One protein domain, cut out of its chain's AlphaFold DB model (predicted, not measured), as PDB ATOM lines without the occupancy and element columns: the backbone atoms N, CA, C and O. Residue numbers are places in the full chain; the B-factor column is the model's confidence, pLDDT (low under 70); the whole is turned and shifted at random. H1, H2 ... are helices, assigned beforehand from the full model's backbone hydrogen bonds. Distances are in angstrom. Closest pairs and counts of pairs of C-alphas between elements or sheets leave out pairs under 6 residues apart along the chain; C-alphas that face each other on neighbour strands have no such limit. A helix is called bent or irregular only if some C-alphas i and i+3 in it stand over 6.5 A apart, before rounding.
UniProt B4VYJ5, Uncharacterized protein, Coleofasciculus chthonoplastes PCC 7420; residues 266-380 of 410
ATOM      1  N   THR A 266     164.169 153.179 161.421       87.88
ATOM      2  CA  THR A 266     164.167 154.053 162.601       87.88
ATOM      3  C   THR A 266     163.484 153.398 163.801       87.88
ATOM      4  O   THR A 266     164.026 153.451 164.899       87.88
ATOM      5  N   GLN A 267     162.345 152.721 163.604       90.56
ATOM      6  CA  GLN A 267     161.655 152.007 164.687       90.56
ATOM      7  C   GLN A 267     162.514 150.879 165.270       90.56
ATOM      8  O   GLN A 267     162.659 150.781 166.487       90.56
ATOM      9  N   GLN A 268     163.129 150.057 164.418       91.00
ATOM     10  CA  GLN A 268     163.977 148.948 164.871       91.00
ATOM     11  C   GLN A 268     165.256 149.443 165.564       91.00
ATOM     12  O   GLN A 268     165.660 148.906 166.598       91.00
ATOM     13  N   ILE A 269     165.869 150.508 165.039       93.19
ATOM     14  CA  ILE A 269     167.036 151.160 165.646       93.19
ATOM     15  C   ILE A 269     166.677 151.730 167.023       93.19
ATOM     16  O   ILE A 269     167.425 151.520 167.978       93.19
ATOM     17  N   GLN A 270     165.515 152.373 167.160       92.69
ATOM     18  CA  GLN A 270     165.045 152.919 168.432       92.69
ATOM     19  C   GLN A 270     164.823 151.820 169.483       92.69
ATOM     20  O   GLN A 270     165.286 151.951 170.615       92.69
ATOM     21  N   GLN A 271     164.219 150.686 169.108       93.56
ATOM     22  CA  GLN A 271     164.081 149.531 170.006       93.56
ATOM     23  C   GLN A 271     165.446 148.998 170.476       93.56
ATOM     24  O   GLN A 271     165.617 148.630 171.641       93.56
ATOM     25  N   LEU A 272     166.449 148.953 169.592       94.44
ATOM     26  CA  LEU A 272     167.806 148.557 169.975       94.44
ATOM     27  C   LEU A 272     168.469 149.592 170.888       94.44
ATOM     28  O   LEU A 272     169.121 149.200 171.856       94.44
ATOM     29  N   GLN A 273     168.268 150.884 170.634       94.75
ATOM     30  CA  GLN A 273     168.766 151.962 171.487       94.75
ATOM     31  C   GLN A 273     168.214 151.835 172.916       94.75
ATOM     32  O   GLN A 273     168.978 151.854 173.881       94.75
ATOM     33  N   GLU A 274     166.908 151.608 173.067       95.50
ATOM     34  CA  GLU A 274     166.265 151.384 174.369       95.50
ATOM     35  C   GLU A 274     166.835 150.156 175.091       95.50
ATOM     36  O   GLU A 274     167.054 150.187 176.308       95.50
ATOM     37  N   ARG A 275     167.158 149.085 174.356       96.25
ATOM     38  CA  ARG A 275     167.824 147.900 174.918       96.25
ATOM     39  C   ARG A 275     169.250 148.203 175.380       96.25
ATOM     40  O   ARG A 275     169.648 147.700 176.432       96.25
ATOM     41  N   VAL A 276     170.010 149.021 174.644       95.62
ATOM     42  CA  VAL A 276     171.353 149.468 175.064       95.62
ATOM     43  C   VAL A 276     171.251 150.267 176.363       95.62
ATOM     44  O   VAL A 276     171.954 149.960 177.326       95.62
ATOM     45  N   LEU A 277     170.339 151.240 176.428       94.25
ATOM     46  CA  LEU A 277     170.111 152.062 177.622       94.25
ATOM     47  C   LEU A 277     169.651 151.223 178.825       94.25
ATOM     48  O   LEU A 277     170.121 151.436 179.943       94.25
ATOM     49  N   SER A 278     168.803 150.220 178.599       94.94
ATOM     50  CA  SER A 278     168.385 149.275 179.643       94.94
ATOM     51  C   SER A 278     169.560 148.439 180.165       94.94
ATOM     52  O   SER A 278     169.695 148.240 181.373       94.94
ATOM     53  N   SER A 279     170.449 147.984 179.274       94.88
ATOM     54  CA  SER A 279     171.660 147.244 179.654       94.88
ATOM     55  C   SER A 279     172.647 148.125 180.437       94.88
ATOM     56  O   SER A 279     173.204 147.692 181.449       94.88
ATOM     57  N   LEU A 280     172.785 149.401 180.051       94.00
ATOM     58  CA  LEU A 280     173.559 150.404 180.793       94.00
ATOM     59  C   LEU A 280     173.013 150.621 182.209       94.00
ATOM     60  O   LEU A 280     173.786 150.623 183.170       94.00
ATOM     61  N   ALA A 281     171.692 150.745 182.362       91.81
ATOM     62  CA  ALA A 281     171.053 150.867 183.673       91.81
ATOM     63  C   ALA A 281     171.323 149.635 184.559       91.81
ATOM     64  O   ALA A 281     171.593 149.775 185.753       91.81
ATOM     65  N   GLY A 282     171.348 148.434 183.971       91.12
ATOM     66  CA  GLY A 282     171.679 147.190 184.673       91.12
ATOM     67  C   GLY A 282     173.091 147.164 185.273       91.12
ATOM     68  O   GLY A 282     173.295 146.575 186.335       91.12
ATOM     69  N   ILE A 283     174.060 147.842 184.646       92.00
ATOM     70  CA  ILE A 283     175.442 147.933 185.148       92.00
ATOM     71  C   ILE A 283     175.726 149.224 185.927       92.00
ATOM     72  O   ILE A 283     176.785 149.333 186.546       92.00
ATOM     73  N   GLN A 284     174.800 150.187 185.963       91.62
ATOM     74  CA  GLN A 284     175.000 151.514 186.559       91.62
ATOM     75  C   GLN A 284     175.567 151.452 187.982       91.62
ATOM     76  O   GLN A 284     176.547 152.131 188.296       91.62
ATOM     77  N   SER A 285     174.989 150.607 188.838       89.06
ATOM     78  CA  SER A 285     175.429 150.453 190.228       89.06
ATOM     79  C   SER A 285     176.819 149.830 190.338       89.06
ATOM     80  O   SER A 285     177.541 150.142 191.283       89.06
ATOM     81  N   LEU A 286     177.230 148.998 189.375       87.38
ATOM     82  CA  LEU A 286     178.538 148.347 189.321       87.38
ATOM     83  C   LEU A 286     179.635 149.340 188.931       87.38
ATOM     84  O   LEU A 286     180.669 149.375 189.600       87.38
ATOM     85  N   VAL A 287     179.377 150.204 187.947       90.62
ATOM     86  CA  VAL A 287     180.361 151.179 187.442       90.62
ATOM     87  C   VAL A 287     180.339 152.510 188.203       90.62
ATOM     88  O   VAL A 287     181.360 153.175 188.301       90.62
ATOM     89  N   GLY A 288     179.207 152.875 188.810       90.75
ATOM     90  CA  GLY A 288     179.006 154.192 189.428       90.75
ATOM     91  C   GLY A 288     178.635 155.281 188.425       90.75
ATOM     92  O   GLY A 288     179.022 156.432 188.627       90.75
ATOM     93  N   LEU A 289     177.923 154.910 187.359       93.31
ATOM     94  CA  LEU A 289     177.604 155.781 186.226       93.31
ATOM     95  C   LEU A 289     176.665 156.930 186.639       93.31
ATOM     96  O   LEU A 289     175.595 156.691 187.212       93.31
ATOM     97  N   SER A 290     177.071 158.171 186.363       93.19
ATOM     98  CA  SER A 290     176.276 159.381 186.594       93.19
ATOM     99  C   SER A 290     175.255 159.616 185.473       93.19
ATOM    100  O   SER A 290     175.352 159.036 184.390       93.19
ATOM    101  N   ALA A 291     174.281 160.498 185.715       91.81
ATOM    102  CA  ALA A 291     173.317 160.898 184.687       91.81
ATOM    103  C   ALA A 291     173.992 161.608 183.496       91.81
ATOM    104  O   ALA A 291     173.585 161.410 182.355       91.81
ATOM    105  N   GLU A 292     175.046 162.390 183.746       93.69
ATOM    106  CA  GLU A 292     175.824 163.063 182.697       93.69
ATOM    107  C   GLU A 292     176.594 162.057 181.831       93.69
ATOM    108  O   GLU A 292     176.579 162.152 180.607       93.69
ATOM    109  N   GLU A 293     177.222 161.053 182.451       94.12
ATOM    110  CA  GLU A 293     177.945 159.988 181.744       94.12
ATOM    111  C   GLU A 293     176.979 159.114 180.921       94.12
ATOM    112  O   GLU A 293     177.284 158.731 179.791       94.12
ATOM    113  N   GLN A 294     175.777 158.846 181.442       93.50
ATOM    114  CA  GLN A 294     174.722 158.155 180.698       93.50
ATOM    115  C   GLN A 294     174.230 158.982 179.499       93.50
ATOM    116  O   GLN A 294     174.100 158.442 178.398       93.50
ATOM    117  N   ALA A 295     174.004 160.285 179.686       93.81
ATOM    118  CA  ALA A 295     173.624 161.194 178.608       93.81
ATOM    119  C   ALA A 295     174.719 161.297 177.532       93.81
ATOM    120  O   ALA A 295     174.405 161.353 176.344       93.81
ATOM    121  N   ALA A 296     175.997 161.250 177.921       96.06
ATOM    122  CA  ALA A 296     177.116 161.226 176.984       96.06
ATOM    123  C   ALA A 296     177.096 159.970 176.101       96.06
ATOM    124  O   ALA A 296     177.251 160.078 174.885       96.06
ATOM    125  N   ILE A 297     176.845 158.790 176.680       95.69
ATOM    126  CA  ILE A 297     176.713 157.550 175.900       95.69
ATOM    127  C   ILE A 297     175.498 157.628 174.969       95.69
ATOM    128  O   ILE A 297     175.614 157.302 173.791       95.69
ATOM    129  N   GLN A 298     174.350 158.119 175.445       95.19
ATOM    130  CA  GLN A 298     173.169 158.302 174.596       95.19
ATOM    131  C   GLN A 298     173.443 159.255 173.421       95.19
ATOM    132  O   GLN A 298     173.040 158.976 172.293       95.19
ATOM    133  N   ALA A 299     174.174 160.348 173.653       95.19
ATOM    134  CA  ALA A 299     174.571 161.275 172.600       95.19
ATOM    135  C   ALA A 299     175.486 160.615 171.553       95.19
ATOM    136  O   ALA A 299     175.355 160.911 170.367       95.19
ATOM    137  N   MET A 300     176.374 159.695 171.954       96.50
ATOM    138  CA  MET A 300     177.192 158.916 171.010       96.50
ATOM    139  C   MET A 300     176.330 158.039 170.096       96.50
ATOM    140  O   MET A 300     176.567 158.015 168.889       96.50
ATOM    141  N   LEU A 301     175.316 157.363 170.649       95.50
ATOM    142  CA  LEU A 301     174.371 156.540 169.881       95.50
ATOM    143  C   LEU A 301     173.599 157.404 168.871       95.50
ATOM    144  O   LEU A 301     173.666 157.170 167.666       95.50
ATOM    145  N   MET A 302     172.980 158.492 169.340       93.94
ATOM    146  CA  MET A 302     172.252 159.438 168.483       93.94
ATOM    147  C   MET A 302     173.128 160.022 167.368       93.94
ATOM    148  O   MET A 302     172.668 160.211 166.243       93.94
ATOM    149  N   ARG A 303     174.404 160.295 167.656       94.81
ATOM    150  CA  ARG A 303     175.345 160.811 166.659       94.81
ATOM    151  C   ARG A 303     175.625 159.787 165.555       94.81
ATOM    152  O   ARG A 303     175.717 160.185 164.398       94.81
ATOM    153  N   LEU A 304     175.724 158.495 165.887       93.62
ATOM    154  CA  LEU A 304     175.859 157.429 164.886       93.62
ATOM    155  C   LEU A 304     174.603 157.324 164.005       93.62
ATOM    156  O   LEU A 304     174.718 157.107 162.803       93.62
ATOM    157  N   GLU A 305     173.408 157.499 164.572       92.31
ATOM    158  CA  GLU A 305     172.154 157.488 163.801       92.31
ATOM    159  C   GLU A 305     172.070 158.654 162.812       92.31
ATOM    160  O   GLU A 305     171.628 158.475 161.679       92.31
ATOM    161  N   GLN A 306     172.519 159.841 163.224       91.12
ATOM    162  CA  GLN A 306     172.427 161.065 162.425       91.12
ATOM    163  C   GLN A 306     173.494 161.161 161.332       91.12
ATOM    164  O   GLN A 306     173.228 161.719 160.267       91.12
ATOM    165  N   ASP A 307     174.697 160.642 161.583       89.75
ATOM    166  CA  ASP A 307     175.828 160.780 160.673       89.75
ATOM    167  C   ASP A 307     176.589 159.458 160.516       89.75
ATOM    168  O   ASP A 307     177.282 158.993 161.421       89.75
ATOM    169  N   ALA A 308     176.532 158.899 159.306       84.81
ATOM    170  CA  ALA A 308     177.278 157.706 158.911       84.81
ATOM    171  C   ALA A 308     178.803 157.847 159.076       84.81
ATOM    172  O   ALA A 308     179.516 156.846 159.104       84.81
ATOM    173  N   ARG A 309     179.318 159.082 159.145       86.56
ATOM    174  CA  ARG A 309     180.740 159.406 159.318       86.56
ATOM    175  C   ARG A 309     181.096 159.765 160.757       86.56
ATOM    176  O   ARG A 309     182.258 160.073 161.020       86.56
ATOM    177  N   ALA A 310     180.139 159.716 161.685       88.31
ATOM    178  CA  ALA A 310     180.384 160.011 163.093       88.31
ATOM    179  C   ALA A 310     181.464 159.110 163.702       88.31
ATOM    180  O   ALA A 310     182.204 159.561 164.577       88.31
ATOM    181  N   PHE A 311     181.541 157.866 163.222       91.56
ATOM    182  CA  PHE A 311     182.498 156.850 163.639       91.56
ATOM    183  C   PHE A 311     183.012 156.102 162.407       91.56
ATOM    184  O   PHE A 311     182.241 155.750 161.515       91.56
ATOM    185  N   ILE A 312     184.309 155.810 162.370       85.94
ATOM    186  CA  ILE A 312     184.957 155.089 161.265       85.94
ATOM    187  C   ILE A 312     184.558 153.606 161.280       85.94
ATOM    188  O   ILE A 312     184.509 152.954 160.239       85.94
ATOM    189  N   SER A 313     184.300 153.051 162.466       90.06
ATOM    190  CA  SER A 313     183.923 151.646 162.642       90.06
ATOM    191  C   SER A 313     183.146 151.422 163.944       90.06
ATOM    192  O   SER A 313     183.268 152.232 164.867       90.06
ATOM    193  N   PRO A 314     182.433 150.285 164.089       92.25
ATOM    194  CA  PRO A 314     181.809 149.900 165.357       92.25
ATOM    195  C   PRO A 314     182.792 149.893 166.535       92.25
ATOM    196  O   PRO A 314     182.442 150.290 167.641       92.25
ATOM    197  N   LYS A 315     184.052 149.517 166.284       92.62
ATOM    198  CA  LYS A 315     185.098 149.494 167.309       92.62
ATOM    199  C   LYS A 315     185.342 150.873 167.928       92.62
ATOM    200  O   LYS A 315     185.515 150.963 169.134       92.62
ATOM    201  N   GLU A 316     185.317 151.936 167.128       94.19
ATOM    202  CA  GLU A 316     185.529 153.294 167.637       94.19
ATOM    203  C   GLU A 316     184.404 153.723 168.589       94.19
ATOM    204  O   GLU A 316     184.676 154.292 169.645       94.19
ATOM    205  N   LEU A 317     183.150 153.390 168.259       94.88
ATOM    206  CA  LEU A 317     182.020 153.589 169.169       94.88
ATOM    207  C   LEU A 317     182.233 152.809 170.474       94.88
ATOM    208  O   LEU A 317     182.051 153.354 171.560       94.88
ATOM    209  N   PHE A 318     182.636 151.540 170.377       95.88
ATOM    210  CA  PHE A 318     182.850 150.680 171.543       95.88
ATOM    211  C   PHE A 318     183.963 151.212 172.450       95.88
ATOM    212  O   PHE A 318     183.796 151.237 173.669       95.88
ATOM    213  N   ASP A 319     185.064 151.684 171.867       95.44
ATOM    214  CA  ASP A 319     186.190 152.266 172.595       95.44
ATOM    215  C   ASP A 319     185.778 153.571 173.305       95.44
ATOM    216  O   ASP A 319     186.150 153.784 174.463       95.44
ATOM    217  N   GLN A 320     184.955 154.416 172.672       96.75
ATOM    218  CA  GLN A 320     184.429 155.635 173.303       96.75
ATOM    219  C   GLN A 320     183.466 155.328 174.458       96.75
ATOM    220  O   GLN A 320     183.602 155.912 175.536       96.75
ATOM    221  N   VAL A 321     182.547 154.371 174.281       96.56
ATOM    222  CA  VAL A 321     181.640 153.922 175.352       96.56
ATOM    223  C   VAL A 321     182.435 153.332 176.519       96.56
ATOM    224  O   VAL A 321     182.210 153.704 177.671       96.56
ATOM    225  N   LEU A 322     183.413 152.463 176.239       96.88
ATOM    226  CA  LEU A 322     184.298 151.899 177.259       96.88
ATOM    227  C   LEU A 322     185.087 152.990 177.993       96.88
ATOM    228  O   LEU A 322     185.269 152.893 179.204       96.88
ATOM    229  N   GLY A 323     185.522 154.038 177.291       96.44
ATOM    230  CA  GLY A 323     186.186 155.199 177.882       96.44
ATOM    231  C   GLY A 323     185.332 155.886 178.949       96.44
ATOM    232  O   GLY A 323     185.818 156.117 180.058       96.44
ATOM    233  N   VAL A 324     184.051 156.138 178.656       96.75
ATOM    234  CA  VAL A 324     183.103 156.733 179.616       96.75
ATOM    235  C   VAL A 324     182.887 155.811 180.818       96.75
ATOM    236  O   VAL A 324     182.974 156.252 181.966       96.75
ATOM    237  N   LEU A 325     182.680 154.512 180.580       96.38
ATOM    238  CA  LEU A 325     182.517 153.531 181.659       96.38
ATOM    239  C   LEU A 325     183.766 153.450 182.548       96.38
ATOM    240  O   LEU A 325     183.656 153.417 183.772       96.38
ATOM    241  N   ASN A 326     184.958 153.460 181.955       95.50
ATOM    242  CA  ASN A 326     186.213 153.386 182.693       95.50
ATOM    243  C   ASN A 326     186.469 154.644 183.531       95.50
ATOM    244  O   ASN A 326     186.954 154.518 184.657       95.50
ATOM    245  N   GLN A 327     186.099 155.832 183.041       94.62
ATOM    246  CA  GLN A 327     186.144 157.067 183.833       94.62
ATOM    247  C   GLN A 327     185.217 156.981 185.055       94.62
ATOM    248  O   GLN A 327     185.658 157.240 186.180       94.62
ATOM    249  N   ALA A 328     183.975 156.526 184.865       94.56
ATOM    250  CA  ALA A 328     183.019 156.325 185.952       94.56
ATOM    251  C   ALA A 328     183.530 155.302 186.984       94.56
ATOM    252  O   ALA A 328     183.507 155.549 188.195       94.56
ATOM    253  N   PHE A 329     184.072 154.181 186.501       94.44
ATOM    254  CA  PHE A 329     184.619 153.105 187.325       94.44
ATOM    255  C   PHE A 329     185.792 153.582 188.184       94.44
ATOM    256  O   PHE A 329     185.852 153.301 189.384       94.44
ATOM    257  N   GLN A 330     186.727 154.318 187.577       92.94
ATOM    258  CA  GLN A 330     187.878 154.885 188.273       92.94
ATOM    259  C   GLN A 330     187.434 155.887 189.337       92.94
ATOM    260  O   GLN A 330     187.881 155.786 190.478       92.94
ATOM    261  N   ARG A 331     186.493 156.780 189.007       93.94
ATOM    262  CA  ARG A 331     185.916 157.742 189.956       93.94
ATOM    263  C   ARG A 331     185.280 157.044 191.158       93.94
ATOM    264  O   ARG A 331     185.558 157.410 192.294       93.94
ATOM    265  N   LYS A 332     184.482 155.996 190.937       93.19
ATOM    266  CA  LYS A 332     183.845 155.213 192.012       93.19
ATOM    267  C   LYS A 332     184.853 154.509 192.934       93.19
ATOM    268  O   LYS A 332     184.537 154.206 194.088       93.19
ATOM    269  N   HIS A 333     186.038 154.178 192.429       92.12
ATOM    270  CA  HIS A 333     187.034 153.384 193.148       92.12
ATOM    271  C   HIS A 333     188.289 154.156 193.568       92.12
ATOM    272  O   HIS A 333     189.181 153.541 194.153       92.12
ATOM    273  N   ALA A 334     188.332 155.473 193.346       89.94
ATOM    274  CA  ALA A 334     189.485 156.326 193.630       89.94
ATOM    275  C   ALA A 334     189.949 156.260 195.098       89.94
ATOM    276  O   ALA A 334     191.147 156.187 195.357       89.94
ATOM    277  N   ASP A 335     189.012 156.182 196.048       88.25
ATOM    278  CA  ASP A 335     189.313 156.223 197.489       88.25
ATOM    279  C   ASP A 335     189.635 154.849 198.105       88.25
ATOM    280  O   ASP A 335     189.820 154.713 199.318       88.25
ATOM    281  N   LYS A 336     189.686 153.780 197.299       88.06
ATOM    282  CA  LYS A 336     189.991 152.435 197.803       88.06
ATOM    283  C   LYS A 336     191.501 152.225 197.900       88.06
ATOM    284  O   LYS A 336     192.210 152.342 196.911       88.06
ATOM    285  N   ALA A 337     191.975 151.754 199.057       80.56
ATOM    286  CA  ALA A 337     193.392 151.436 199.291       80.56
ATOM    287  C   ALA A 337     193.990 150.418 198.290       80.56
ATOM    288  O   ALA A 337     195.195 150.411 198.050       80.56
ATOM    289  N   LYS A 338     193.149 149.549 197.713       87.50
ATOM    290  CA  LYS A 338     193.477 148.676 196.578       87.50
ATOM    291  C   LYS A 338     192.308 148.715 195.588       87.50
ATOM    292  O   LYS A 338     191.334 147.983 195.794       87.50
ATOM    293  N   PRO A 339     192.341 149.586 194.568       85.56
ATOM    294  CA  PRO A 339     191.257 149.665 193.606       85.56
ATOM    295  C   PRO A 339     191.207 148.381 192.758       85.56
ATOM    296  O   PRO A 339     192.256 147.812 192.437       85.56
ATOM    297  N   PRO A 340     190.006 147.887 192.408       88.94
ATOM    298  CA  PRO A 340     189.868 146.794 191.453       88.94
ATOM    299  C   PRO A 340     190.468 147.183 190.095       88.94
ATOM    300  O   PRO A 340     190.497 148.358 189.726       88.94
ATOM    301  N   LYS A 341     190.946 146.184 189.345       89.62
ATOM    302  CA  LYS A 341     191.508 146.396 188.008       89.62
ATOM    303  C   LYS A 341     190.439 146.999 187.092       89.62
ATOM    304  O   LYS A 341     189.330 146.477 187.032       89.62
ATOM    305  N   THR A 342     190.788 148.076 186.388       90.94
ATOM    306  CA  THR A 342     189.899 148.691 185.398       90.94
ATOM    307  C   THR A 342     189.561 147.678 184.298       90.94
ATOM    308  O   THR A 342     190.474 147.002 183.805       90.94
ATOM    309  N   PRO A 343     188.280 147.569 183.917       92.31
ATOM    310  CA  PRO A 343     187.840 146.788 182.770       92.31
ATOM    311  C   PRO A 343     188.635 147.106 181.505       92.31
ATOM    312  O   PRO A 343     188.996 148.251 181.226       92.31
ATOM    313  N   SER A 344     188.937 146.060 180.747       91.56
ATOM    314  CA  SER A 344     189.808 146.113 179.572       91.56
ATOM    315  C   SER A 344     189.051 146.004 178.254       91.56
ATOM    316  O   SER A 344     189.584 146.403 177.223       91.56
ATOM    317  N   SER A 345     187.827 145.468 178.270       93.81
ATOM    318  CA  SER A 345     186.997 145.335 177.071       93.81
ATOM    319  C   SER A 345     185.517 145.221 177.422       93.81
ATOM    320  O   SER A 345     185.169 144.568 178.405       93.81
ATOM    321  N   LEU A 346     184.642 145.768 176.574       92.62
ATOM    322  CA  LEU A 346     183.199 145.547 176.703       92.62
ATOM    323  C   LEU A 346     182.843 144.060 176.570       92.62
ATOM    324  O   LEU A 346     182.048 143.556 177.351       92.62
ATOM    325  N   GLU A 347     183.471 143.349 175.630       92.94
ATOM    326  CA  GLU A 347     183.189 141.938 175.336       92.94
ATOM    327  C   GLU A 347     183.342 141.026 176.563       92.94
ATOM    328  O   GLU A 347     182.476 140.196 176.836       92.94
ATOM    329  N   LYS A 348     184.425 141.197 177.333       91.25
ATOM    330  CA  LYS A 348     184.729 140.329 178.483       91.25
ATOM    331  C   LYS A 348     184.148 140.834 179.793       91.25
ATOM    332  O   LYS A 348     183.694 140.034 180.603       91.25
ATOM    333  N   ASP A 349     184.218 142.142 180.022       91.81
ATOM    334  CA  ASP A 349     183.924 142.727 181.331       91.81
ATOM    335  C   ASP A 349     182.470 143.232 181.425       91.81
ATOM    336  O   ASP A 349     181.938 143.396 182.523       91.81
ATOM    337  N   TYR A 350     181.809 143.434 180.277       93.38
ATOM    338  CA  TYR A 350     180.446 143.958 180.154       93.38
ATOM    339  C   TYR A 350     179.640 143.240 179.053       93.38
ATOM    340  O   TYR A 350     178.928 143.886 178.281       93.38
ATOM    341  N   THR A 351     179.732 141.909 178.970       93.19
ATOM    342  CA  THR A 351     179.167 141.101 177.868       93.19
ATOM    343  C   THR A 351     177.704 141.428 177.518       93.19
ATOM    344  O   THR A 351     177.427 141.672 176.346       93.19
ATOM    345  N   PRO A 352     176.763 141.569 178.480       92.94
ATOM    346  CA  PRO A 352     175.373 141.903 178.145       92.94
ATOM    347  C   PRO A 352     175.199 143.279 177.488       92.94
ATOM    348  O   PRO A 352     174.254 143.492 176.732       92.94
ATOM    349  N   LEU A 353     176.076 144.239 177.788       95.12
ATOM    350  CA  LEU A 353     176.078 145.542 177.123       95.12
ATOM    351  C   LEU A 353     176.707 145.427 175.737       95.12
ATOM    352  O   LEU A 353     176.151 145.947 174.774       95.12
ATOM    353  N   HIS A 354     177.837 144.727 175.641       95.94
ATOM    354  CA  HIS A 354     178.533 144.486 174.384       95.94
ATOM    355  C   HIS A 354     177.615 143.860 173.329       95.94
ATOM    356  O   HIS A 354     177.512 144.395 172.231       95.94
ATOM    357  N   ASP A 355     176.892 142.792 173.663       95.19
ATOM    358  CA  ASP A 355     176.074 142.052 172.693       95.19
ATOM    359  C   ASP A 355     174.945 142.911 172.102       95.19
ATOM    360  O   ASP A 355     174.656 142.872 170.898       95.19
ATOM    361  N   VAL A 356     174.325 143.747 172.940       96.12
ATOM    362  CA  VAL A 356     173.279 144.674 172.496       96.12
ATOM    363  C   VAL A 356     173.883 145.836 171.703       96.12
ATOM    364  O   VAL A 356     173.330 146.220 170.674       96.12
ATOM    365  N   LEU A 357     175.040 146.357 172.122       95.81
ATOM    366  CA  LEU A 357     175.738 147.443 171.432       95.81
ATOM    367  C   LEU A 357     176.261 147.011 170.053       95.81
ATOM    368  O   LEU A 357     176.182 147.789 169.106       95.81
ATOM    369  N   VAL A 358     176.724 145.765 169.911       96.12
ATOM    370  CA  VAL A 358     177.090 145.158 168.621       96.12
ATOM    371  C   VAL A 358     175.880 145.077 167.702       96.12
ATOM    372  O   VAL A 358     175.966 145.480 166.543       96.12
ATOM    373  N   SER A 359     174.745 144.599 168.218       95.06
ATOM    374  CA  SER A 359     173.502 144.500 167.445       95.06
ATOM    375  C   SER A 359     173.041 145.873 166.948       95.06
ATOM    376  O   SER A 359     172.736 146.034 165.768       95.06
ATOM    377  N   TYR A 360     173.057 146.871 167.834       96.06
ATOM    378  CA  TYR A 360     172.738 148.257 167.512       96.06
ATOM    379  C   TYR A 360     173.689 148.834 166.454       96.06
ATOM    380  O   TYR A 360     173.240 149.280 165.400       96.06
ATOM    381  N   ALA A 361     175.002 148.776 166.693       95.00
ATOM    382  CA  ALA A 361     175.990 149.361 165.793       95.00
ATOM    383  C   ALA A 361     175.918 148.727 164.400       95.00
ATOM    384  O   ALA A 361     175.817 149.443 163.408       95.00
ATOM    385  N   ASN A 362     175.896 147.395 164.312       93.31
ATOM    386  CA  ASN A 362     175.810 146.697 163.029       93.31
ATOM    387  C   ASN A 362     174.548 147.077 162.249       93.31
ATOM    388  O   ASN A 362     174.615 147.242 161.031       93.31
ATOM    389  N   MET A 363     173.416 147.255 162.936       93.44
ATOM    390  CA  MET A 363     172.175 147.678 162.293       93.44
ATOM    391  C   MET A 363     172.275 149.101 161.743       93.44
ATOM    392  O   MET A 363     171.943 149.316 160.580       93.44
ATOM    393  N   VAL A 364     172.771 150.061 162.530       94.56
ATOM    394  CA  VAL A 364     172.879 151.460 162.086       94.56
ATOM    395  C   VAL A 364     173.906 151.607 160.956       94.56
ATOM    396  O   VAL A 364     173.618 152.249 159.948       94.56
ATOM    397  N   PHE A 365     175.071 150.956 161.054       92.88
ATOM    398  CA  PHE A 365     176.062 150.943 159.971       92.88
ATOM    399  C   PHE A 365     175.513 150.284 158.698       92.88
ATOM    400  O   PHE A 365     175.680 150.830 157.608       92.88
ATOM    401  N   GLY A 366     174.830 149.143 158.824       91.25
ATOM    402  CA  GLY A 366     174.197 148.464 157.691       91.25
ATOM    403  C   GLY A 366     173.109 149.316 157.035       91.25
ATOM    404  O   GLY A 366     173.036 149.395 155.808       91.25
ATOM    405  N   TRP A 367     172.308 150.017 157.840       92.94
ATOM    406  CA  TRP A 367     171.305 150.960 157.354       92.94
ATOM    407  C   TRP A 367     171.936 152.127 156.586       92.94
ATOM    408  O   TRP A 367     171.517 152.407 155.463       92.94
ATOM    409  N   HIS A 368     172.996 152.745 157.114       92.44
ATOM    410  CA  HIS A 368     173.736 153.809 156.419       92.44
ATOM    411  C   HIS A 368     174.388 153.332 155.121       92.44
ATOM    412  O   HIS A 368     174.336 154.026 154.105       92.44
ATOM    413  N   GLN A 369     174.974 152.135 155.120       90.50
ATOM    414  CA  GLN A 369     175.546 151.543 153.912       90.50
ATOM    415  C   GLN A 369     174.467 151.327 152.846       90.50
ATOM    416  O   GLN A 369     174.658 151.674 151.681       90.50
ATOM    417  N   ARG A 370     173.310 150.795 153.244       90.12
ATOM    418  CA  ARG A 370     172.164 150.608 152.355       90.12
ATOM    419  C   ARG A 370     171.649 151.939 151.809       90.12
ATOM    420  O   ARG A 370     171.430 152.044 150.607       90.12
ATOM    421  N   GLN A 371     171.506 152.951 152.660       91.00
ATOM    422  CA  GLN A 371     171.149 154.317 152.267       91.00
ATOM    423  C   GLN A 371     172.113 154.875 151.218       91.00
ATOM    424  O   GLN A 371     171.671 155.423 150.211       91.00
ATOM    425  N   ALA A 372     173.424 154.703 151.408       89.75
ATOM    426  CA  ALA A 372     174.428 155.145 150.445       89.75
ATOM    427  C   ALA A 372     174.270 154.445 149.086       89.75
ATOM    428  O   ALA A 372     174.248 155.115 148.054       89.75
ATOM    429  N   THR A 373     174.082 153.122 149.086       88.31
ATOM    430  CA  THR A 373     173.827 152.347 147.862       88.31
ATOM    431  C   THR A 373     172.551 152.810 147.164       88.31
ATOM    432  O   THR A 373     172.568 153.071 145.965       88.31
ATOM    433  N   LEU A 374     171.448 152.974 147.902       89.12
ATOM    434  CA  LEU A 374     170.175 153.431 147.341       89.12
ATOM    435  C   LEU A 374     170.281 154.851 146.772       89.12
ATOM    436  O   LEU A 374     169.810 155.090 145.665       89.12
ATOM    437  N   ARG A 375     170.955 155.777 147.463       89.94
ATOM    438  CA  ARG A 375     171.205 157.135 146.948       89.94
ATOM    439  C   ARG A 375     171.997 157.127 145.650       89.94
ATOM    440  O   ARG A 375     171.741 157.961 144.789       89.94
ATOM    441  N   GLN A 376     172.946 156.205 145.501       85.44
ATOM    442  CA  GLN A 376     173.690 156.047 144.255       85.44
ATOM    443  C   GLN A 376     172.797 155.485 143.142       85.44
ATOM    444  O   GLN A 376     172.770 156.042 142.048       85.44
ATOM    445  N   THR A 377     172.031 154.427 143.420       84.75
ATOM    446  CA  THR A 377     171.116 153.806 142.449       84.75
ATOM    447  C   THR A 377     170.040 154.777 141.961       84.75
ATOM    448  O   THR A 377     169.743 154.821 140.772       84.75
ATOM    449  N   TYR A 378     169.482 155.590 142.860       87.81
ATOM    450  CA  TYR A 378     168.394 156.527 142.564       87.81
ATOM    451  C   TYR A 378     168.876 157.973 142.351       87.81
ATOM    452  O   TYR A 378     168.061 158.891 142.333       87.81
ATOM    453  N   GLN A 379     170.181 158.202 142.152       89.00
ATOM    454  CA  GLN A 379     170.779 159.545 142.108       89.00
ATOM    455  C   GLN A 379     170.108 160.483 141.096       89.00
ATOM    456  O   GLN A 379     169.882 161.653 141.397       89.00
ATOM    457  N   ALA A 380     169.803 159.983 139.896       76.44
ATOM    458  CA  ALA A 380     169.137 160.773 138.864       76.44
ATOM    459  C   ALA A 380     167.716 161.175 139.291       76.44
ATOM    460  O   ALA A 380     167.336 162.329 139.136       76.44
TER     461      ALA A 380
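This is residues 266 to 380 of the 410 residues of an uncharacterized protein of Coleofasciculus chthonoplastes PCC 7420 (UniProt B4VYJ5). Four long helices, H1, H2, H3 and H5, make an elongated up-and-down bundle, each running against the one before it. H5 reaches past one end of the bundle, where residues 373 to 380 stick out; at the other end the link of residues 334 to 345 folds back from H3 to the short helix H4. The printed part has 115 residues, with five named helices in the order H1 to H5 and no named strand; the class is all helix. It is only just loose, close to compact, with a radius of gyration of the C-alphas of 16.1 A, and the C-alphas span 66 by 23 by 23 A.

Find C-alpha 266 at (164.167, 154.053, 162.601); from there H1 runs through residues 266 to 287, 29.8 A from first to last C-alpha. It has a kink of 29 degrees near residue 281 and is irregular, with C-alphas 282 and 285 7.5 A apart. H2, residues 291 to 306, measures 22.3 A. H3 begins at C-alpha 314, at (181.809, 149.900, 165.357), and runs 28.5 A to residue 333. H4 is residues 346 to 349, 5.5 A. H5, residues 351 to 377, covers 38.5 A and ends at C-alpha 377, at (171.116, 153.806, 142.449).

Start with H1 and H2, a helical hairpin: they only just touch, with 3 pairs of C-alphas within 8 A, closest at Gln 273 and Leu 301, 7.4 A, at a shallow tilt of 25 degrees, opposite ways. H2, with residues 293 to 300 alone, touches H3, closest at the C-alphas of Ile 297 and Val 321, 6.1 A; this second helical hairpin has a shallow tilt of 4 degrees, opposite ways. H1, with residues 286 to 287 alone, touches H3; the closest C-alphas, of Val 287 and Phe 329, are 4.7 A apart. H5, with residues 352 to 364 alone, touches H1, closest at the C-alphas of Ser 279 and Leu 353, 5.4 A, at a shallow tilt of 26 degrees, opposite ways. H5, with residues 357 to 365 alone, touches residues 314 to 318 of H3, closest at the C-alphas of Pro 314 and Ala 361, 5.9 A. H2 and H5 are close but not clearly touching, their closest C-alphas, of Glu 305 and Val 364, 6.3 A apart. H4 and H5 touch only at the corner, closest at the C-alphas of Leu 346 and His 354, 5.3 A; H4 is apart from H1 and H2. In H2 and H3 every O i to N i+4 pair is within hydrogen-bond range, in H1 16 of 18 and in H5 22 of 23; H4 is too short for such a pair.

Look to Ala 337 and Ala 380 for the two C-alphas farthest apart, 65.8 A. The printed part has no cut; the link from H3 to H4, 12 residues, is long. The mean pLDDT of the printed part is 92.3, and no printed residue is under 70.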